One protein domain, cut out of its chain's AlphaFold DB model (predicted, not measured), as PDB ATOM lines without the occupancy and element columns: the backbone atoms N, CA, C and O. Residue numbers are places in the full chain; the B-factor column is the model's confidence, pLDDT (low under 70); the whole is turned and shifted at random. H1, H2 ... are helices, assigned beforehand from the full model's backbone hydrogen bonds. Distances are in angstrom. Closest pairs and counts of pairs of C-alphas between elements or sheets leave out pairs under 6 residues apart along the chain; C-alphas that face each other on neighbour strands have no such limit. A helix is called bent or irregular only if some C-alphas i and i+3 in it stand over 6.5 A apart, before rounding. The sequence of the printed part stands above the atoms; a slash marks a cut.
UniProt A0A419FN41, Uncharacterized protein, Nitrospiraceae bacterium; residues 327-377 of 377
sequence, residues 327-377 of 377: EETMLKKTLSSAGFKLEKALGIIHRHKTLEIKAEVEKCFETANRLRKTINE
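Overview. This is residues 327 to 377 of the 377 residues of an uncharacterized protein of Nitrospiraceae bacterium (UniProt A0A419FN41). Two long helices, H1 and H2, make a narrow, loose U: H1 runs the length of the domain, the chain turns at residues 352 to 354, and H2 folds back beside H1 with a gap between them. The printed part has 51 residues, with two named helices, H1 then H2, and no named strand; the class is all helix. It is loose, with a radius of gyration of the C-alphas of 12.9 A, and elongated, spanning 36 by 20 by 13 A.

Along the chain. H1, the longest helix, holds residues 327 to 351 and measures 37.3 A from C-alpha 327 at (-2.071, 35.152, 28.875) to C-alpha 351. It has a kink of 28 degrees near residue 345 and is irregular: C-alphas 347 and 350 are 7.5 A apart. H2, residues 355 to 376, measures 31.9 A and ends with C-alpha 376 at (2.121, 27.192, 12.603).

Arrangement. H1 and H2 are near each other, their closest C-alphas 8.5 A apart. Every O i to N i+4 pair in H2 is within hydrogen-bond range; in H1, 18 of 21 are.

Size, cuts and confidence. The C-alphas farthest apart, Arg 351 and Glu 377, are 37.6 A apart. The printed part has no cut, and the link from H1 to H2 is tight. Residues 327 to 334, 350 to 356 and 372 to 377 stand free. Residue 377, the chain's last, has pLDDT under 70.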
ATOM      1  N   GLU A 327      -1.291  35.733  29.973       72.69
ATOM      2  CA  GLU A 327      -2.071  35.152  28.875       72.69
ATOM      3  C   GLU A 327      -1.480  33.833  28.378       72.69
ATOM      4  O   GLU A 327      -2.183  32.822  28.285       72.69
ATOM      5  N   GLU A 328      -0.165  33.797  28.150       78.56
ATOM      6  CA  GLU A 328       0.532  32.582  27.730       78.56
ATOM      7  C   GLU A 328       0.423  31.482  28.804       78.56
ATOM      8  O   GLU A 328       0.195  30.305  28.501       78.56
ATOM      9  N   THR A 329       0.520  31.853  30.084       76.88
ATOM     10  CA  THR A 329       0.360  30.920  31.210       76.88
ATOM     11  C   THR A 329      -1.065  30.356  31.291       76.88
ATOM     12  O   THR A 329      -1.252  29.150  31.505       76.88
ATOM     13  N   MET A 330      -2.085  31.197  31.106       75.19
ATOM     14  CA  MET A 330      -3.492  30.795  31.090       75.19
ATOM     15  C   MET A 330      -3.806  29.903  29.890       75.19
ATOM     16  O   MET A 330      -4.487  28.884  30.055       75.19
ATOM     17  N   LEU A 331      -3.260  30.222  28.716       82.44
ATOM     18  CA  LEU A 331      -3.373  29.400  27.517       82.44
ATOM     19  C   LEU A 331      -2.768  28.010  27.749       82.44
ATOM     20  O   LEU A 331      -3.457  27.004  27.560       82.44
ATOM     21  N   LYS A 332      -1.532  27.930  28.265       85.81
ATOM     22  CA  LYS A 332      -0.869  26.656  28.610       85.81
ATOM     23  C   LYS A 332      -1.715  25.807  29.561       85.81
ATOM     24  O   LYS A 332      -1.923  24.615  29.317       85.81
ATOM     25  N   LYS A 333      -2.252  26.409  30.629       80.81
ATOM     26  CA  LYS A 333      -3.105  25.708  31.606       80.81
ATOM     27  C   LYS A 333      -4.412  25.212  30.981       80.81
ATOM     28  O   LYS A 333      -4.848  24.096  31.273       80.81
ATOM     29  N   THR A 334      -5.022  26.017  30.115       85.12
ATOM     30  CA  THR A 334      -6.269  25.675  29.418       85.12
ATOM     31  C   THR A 334      -6.063  24.503  28.463       85.12
ATOM     32  O   THR A 334      -6.820  23.532  28.524       85.12
ATOM     33  N   LEU A 335      -4.996  24.534  27.659       92.44
ATOM     34  CA  LEU A 335      -4.629  23.446  26.748       92.44
ATOM     35  C   LEU A 335      -4.344  22.142  27.508       92.44
ATOM     36  O   LEU A 335      -4.863  21.089  27.141       92.44
ATOM     37  N   SER A 336      -3.598  22.211  28.615       90.25
ATOM     38  CA  SER A 336      -3.329  21.046  29.467       90.25
ATOM     39  C   SER A 336      -4.615  20.449  30.063       90.25
ATOM     40  O   SER A 336      -4.820  19.234  30.018       90.25
ATOM     41  N   SER A 337      -5.533  21.290  30.559       89.31
ATOM     42  CA  SER A 337      -6.826  20.832  31.085       89.31
ATOM     43  C   SER A 337      -7.713  20.205  30.005       89.31
ATOM     44  O   SER A 337      -8.374  19.198  30.269       89.31
ATOM     45  N   ALA A 338      -7.720  20.772  28.796       94.38
ATOM     46  CA  ALA A 338      -8.437  20.212  27.655       94.38
ATOM     47  C   ALA A 338      -7.899  18.820  27.290       94.38
ATOM     48  O   ALA A 338      -8.687  17.881  27.184       94.38
ATOM     49  N   GLY A 339      -6.572  18.661  27.203       94.50
ATOM     50  CA  GLY A 339      -5.926  17.367  26.957       94.50
ATOM     51  C   GLY A 339      -6.330  16.305  27.982       94.50
ATOM     52  O   GLY A 339      -6.831  15.245  27.615       94.50
ATOM     53  N   PHE A 340      -6.250  16.630  29.274       92.75
ATOM     54  CA  PHE A 340      -6.658  15.721  30.351       92.75
ATOM     55  C   PHE A 340      -8.135  15.292  30.267       92.75
ATOM     56  O   PHE A 340      -8.487  14.143  30.548       92.75
ATOM     57  N   LYS A 341      -9.037  16.208  29.886       95.88
ATOM     58  CA  LYS A 341     -10.462  15.883  29.699       95.88
ATOM     59  C   LYS A 341     -10.679  14.947  28.507       95.88
ATOM     60  O   LYS A 341     -11.493  14.030  28.617       95.88
ATOM     61  N   LEU A 342      -9.944  15.141  27.411       95.94
ATOM     62  CA  LEU A 342      -9.990  14.257  26.243       95.94
ATOM     63  C   LEU A 342      -9.458  12.854  26.570       95.94
ATOM     64  O   LEU A 342     -10.089  11.870  26.194       95.94
ATOM     65  N   GLU A 343      -8.373  12.741  27.339       95.62
ATOM     66  CA  GLU A 343      -7.852  11.447  27.813       95.62
ATOM     67  C   GLU A 343      -8.877  10.688  28.666       95.62
ATOM     68  O   GLU A 343      -9.097   9.489  28.478       95.62
ATOM     69  N   LYS A 344      -9.575  11.386  29.571       94.94
ATOM     70  CA  LYS A 344     -10.672  10.784  30.345       94.94
ATOM     71  C   LYS A 344     -11.806  10.288  29.454       94.94
ATOM     72  O   LYS A 344     -12.312   9.187  29.678       94.94
ATOM     73  N   ALA A 345     -12.203  11.078  28.457       94.88
ATOM     74  CA  ALA A 345     -13.237  10.683  27.506       94.88
ATOM     75  C   ALA A 345     -12.813   9.436  26.709       94.88
ATOM     76  O   ALA A 345     -13.603   8.499  26.565       94.88
ATOM     77  N   LEU A 346     -11.548   9.370  26.282       94.75
ATOM     78  CA  LEU A 346     -10.978   8.226  25.567       94.75
ATOM     79  C   LEU A 346     -11.110   6.913  26.362       94.75
ATOM     80  O   LEU A 346     -11.398   5.867  25.781       94.75
ATOM     81  N   GLY A 347     -10.989   6.964  27.691       94.69
ATOM     82  CA  GLY A 347     -11.138   5.792  28.559       94.69
ATOM     83  C   GLY A 347     -12.525   5.130  28.517       94.69
ATOM     84  O   GLY A 347     -12.638   3.925  28.748       94.69
ATOM     85  N   ILE A 348     -13.583   5.877  28.185       95.31
ATOM     86  CA  ILE A 348     -14.973   5.380  28.199       95.31
ATOM     87  C   ILE A 348     -15.637   5.349  26.819       95.31
ATOM     88  O   ILE A 348     -16.651   4.670  26.647       95.31
ATOM     89  N   ILE A 349     -15.066   6.029  25.819       93.88
ATOM     90  CA  ILE A 349     -15.700   6.243  24.509       93.88
ATOM     91  C   ILE A 349     -16.049   4.947  23.765       93.88
ATOM     92  O   ILE A 349     -17.027   4.892  23.022       93.88
ATOM     93  N   HIS A 350     -15.312   3.859  24.013       91.44
ATOM     94  CA  HIS A 350     -15.585   2.548  23.416       91.44
ATOM     95  C   HIS A 350     -16.996   2.016  23.735       91.44
ATOM     96  O   HIS A 350     -17.526   1.225  22.953       91.44
ATOM     97  N   ARG A 351     -17.609   2.473  24.839       93.56
ATOM     98  CA  ARG A 351     -18.946   2.070  25.310       93.56
ATOM     99  C   ARG A 351     -20.081   2.943  24.767       93.56
ATOM    100  O   ARG A 351     -21.235   2.537  24.849       93.56
ATOM    101  N   HIS A 352     -19.781   4.116  24.205       91.56
ATOM    102  CA  HIS A 352     -20.786   5.126  23.850       91.56
ATOM    103  C   HIS A 352     -20.524   5.699  22.448       91.56
ATOM    104  O   HIS A 352     -19.750   6.636  22.283       91.56
ATOM    105  N   LYS A 353     -21.177   5.128  21.423       92.06
ATOM    106  CA  LYS A 353     -20.961   5.449  19.991       92.06
ATOM    107  C   LYS A 353     -22.178   6.083  19.299       92.06
ATOM    108  O   LYS A 353     -22.382   5.879  18.100       92.06
ATOM    109  N   THR A 354     -23.010   6.800  20.050       95.69
ATOM    110  CA  THR A 354     -24.198   7.478  19.511       95.69
ATOM    111  C   THR A 354     -23.807   8.592  18.532       95.69
ATOM    112  O   THR A 354     -22.660   9.043  18.510       95.69
ATOM    113  N   LEU A 355     -24.756   9.034  17.701       93.88
ATOM    114  CA  LEU A 355     -24.524  10.120  16.739       93.88
ATOM    115  C   LEU A 355     -24.130  11.434  17.430       93.88
ATOM    116  O   LEU A 355     -23.221  12.111  16.964       93.88
ATOM    117  N   GLU A 356     -24.741  11.745  18.572       94.81
ATOM    118  CA  GLU A 356     -24.423  12.935  19.373       94.81
ATOM    119  C   GLU A 356     -22.979  12.919  19.889       94.81
ATOM    120  O   GLU A 356     -22.260  13.905  19.750       94.81
ATOM    121  N   ILE A 357     -22.511  11.778  20.412       94.69
ATOM    122  CA  ILE A 357     -21.129  11.651  20.895       94.69
ATOM    123  C   ILE A 357     -20.134  11.791  19.741       94.69
ATOM    124  O   ILE A 357     -19.102  12.438  19.902       94.69
ATOM    125  N   LYS A 358     -20.441  11.232  18.563       94.06
ATOM    126  CA  LYS A 358     -19.599  11.409  17.368       94.06
ATOM    127  C   LYS A 358     -19.500  12.880  16.954       94.06
ATOM    128  O   LYS A 358     -18.406  13.329  16.634       94.06
ATOM    129  N   ALA A 359     -20.608  13.621  16.993       95.31
ATOM    130  CA  ALA A 359     -20.620  15.044  16.663       95.31
ATOM    131  C   ALA A 359     -19.771  15.878  17.643       95.31
ATOM    132  O   ALA A 359     -19.012  16.744  17.210       95.31
ATOM    133  N   GLU A 360     -19.836  15.588  18.947       96.19
ATOM    134  CA  GLU A 360     -19.029  16.316  19.937       96.19
ATOM    135  C   GLU A 360     -17.525  16.017  19.786       96.19
ATOM    136  O   GLU A 360     -16.697  16.921  19.900       96.19
ATOM    137  N   VAL A 361     -17.159  14.771  19.452       95.50
ATOM    138  CA  VAL A 361     -15.765  14.398  19.143       95.50
ATOM    139  C   VAL A 361     -15.245  15.163  17.929       95.50
ATOM    140  O   VAL A 361     -14.135  15.696  17.984       95.50
ATOM    141  N   GLU A 362     -16.040  15.254  16.861       96.62
ATOM    142  CA  GLU A 362     -15.659  15.986  15.650       96.62
ATOM    143  C   GLU A 362     -15.428  17.472  15.953       96.62
ATOM    144  O   GLU A 362     -14.398  18.038  15.594       96.62
ATOM    145  N   LYS A 363     -16.314  18.092  16.736       95.81
ATOM    146  CA  LYS A 363     -16.163  19.484  17.181       95.81
ATOM    147  C   LYS A 363     -14.882  19.711  17.992       95.81
ATOM    148  O   LYS A 363     -14.190  20.720  17.800       95.81
ATOM    149  N   CYS A 364     -14.540  18.788  18.898       95.44
ATOM    150  CA  CYS A 364     -13.273  18.839  19.627       95.44
ATOM    151  C   CYS A 364     -12.069  18.744  18.676       95.44
ATOM    152  O   CYS A 364     -11.116  19.513  18.829       95.44
ATOM    153  N   PHE A 365     -12.118  17.843  17.690       96.44
ATOM    154  CA  PHE A 365     -11.070  17.682  16.683       96.44
ATOM    155  C   PHE A 365     -10.891  18.942  15.830       96.44
ATOM    156  O   PHE A 365      -9.769  19.435  15.698       96.44
ATOM    157  N   GLU A 366     -11.979  19.512  15.310       96.38
ATOM    158  CA  GLU A 366     -11.942  20.746  14.522       96.38
ATOM    159  C   GLU A 366     -11.318  21.901  15.307       96.38
ATOM    160  O   GLU A 366     -10.448  22.608  14.793       96.38
ATOM    161  N   THR A 367     -11.724  22.069  16.567       95.69
ATOM    162  CA  THR A 367     -11.193  23.121  17.446       95.69
ATOM    163  C   THR A 367      -9.695  22.931  17.684       95.69
ATOM    164  O   THR A 367      -8.919  23.868  17.499       95.69
ATOM    165  N   ALA A 368      -9.262  21.713  18.027       95.19
ATOM    166  CA  ALA A 368      -7.848  21.400  18.229       95.19
ATOM    167  C   ALA A 368      -7.017  21.603  16.949       95.19
ATOM    168  O   ALA A 368      -5.897  22.115  17.002       95.19
ATOM    169  N   ASN A 369      -7.570  21.256  15.785       95.50
ATOM    170  CA  ASN A 369      -6.900  21.448  14.505       95.50
ATOM    171  C   ASN A 369      -6.765  22.936  14.146       95.50
ATOM    172  O   ASN A 369      -5.719  23.331  13.634       95.50
ATOM    173  N   ARG A 370      -7.776  23.769  14.443       93.56
ATOM    174  CA  ARG A 370      -7.685  25.232  14.283       93.56
ATOM    175  C   ARG A 370      -6.588  25.819  15.167       93.56
ATOM    176  O   ARG A 370      -5.726  26.505  14.640       93.56
ATOM    177  N   LEU A 371      -6.554  25.458  16.453       92.88
ATOM    178  CA  LEU A 371      -5.495  25.891  17.376       92.88
ATOM    179  C   LEU A 371      -4.097  25.538  16.851       92.88
ATOM    180  O   LEU A 371      -3.196  26.370  16.873       92.88
ATOM    181  N   ARG A 372      -3.918  24.315  16.331       94.00
ATOM    182  CA  ARG A 372      -2.645  23.890  15.732       94.00
ATOM    183  C   ARG A 372      -2.279  24.721  14.503       94.00
ATOM    184  O   ARG A 372      -1.107  25.037  14.343       94.00
ATOM    185  N   LYS A 373      -3.235  25.032  13.624       94.56
ATOM    186  CA  LYS A 373      -2.971  25.863  12.438       94.56
ATOM    187  C   LYS A 373      -2.515  27.263  12.836       94.56
ATOM    188  O   LYS A 373      -1.462  27.673  12.381       94.56
ATOM    189  N   THR A 374      -3.211  27.904  13.775       91.75
ATOM    190  CA  THR A 374      -2.890  29.257  14.257       91.75
ATOM    191  C   THR A 374      -1.475  29.400  14.834       91.75
ATOM    192  O   THR A 374      -0.923  30.486  14.781       91.75
ATOM    193  N   ILE A 375      -0.873  28.338  15.387       87.56
ATOM    194  CA  ILE A 375       0.509  28.379  15.916       87.56
ATOM    195  C   ILE A 375       1.569  28.155  14.818       87.56
ATOM    196  O   ILE A 375       2.730  28.499  15.009       87.56
ATOM    197  N   ASN A 376       1.199  27.525  13.699       84.44
ATOM    198  CA  ASN A 376       2.121  27.192  12.603       84.44
ATOM    199  C   ASN A 376       2.010  28.152  11.401       84.44
ATOM    200  O   ASN A 376       2.683  27.931  10.394       84.44
ATOM    201  N   GLU A 377       1.134  29.150  11.498       66.88
ATOM    202  CA  GLU A 377       1.032  30.320  10.618       66.88
ATOM    203  C   GLU A 377       1.900  31.446  11.185       66.88
ATOM    204  O   GLU A 377       2.567  32.124  10.370       66.88
TER     205      GLU A 377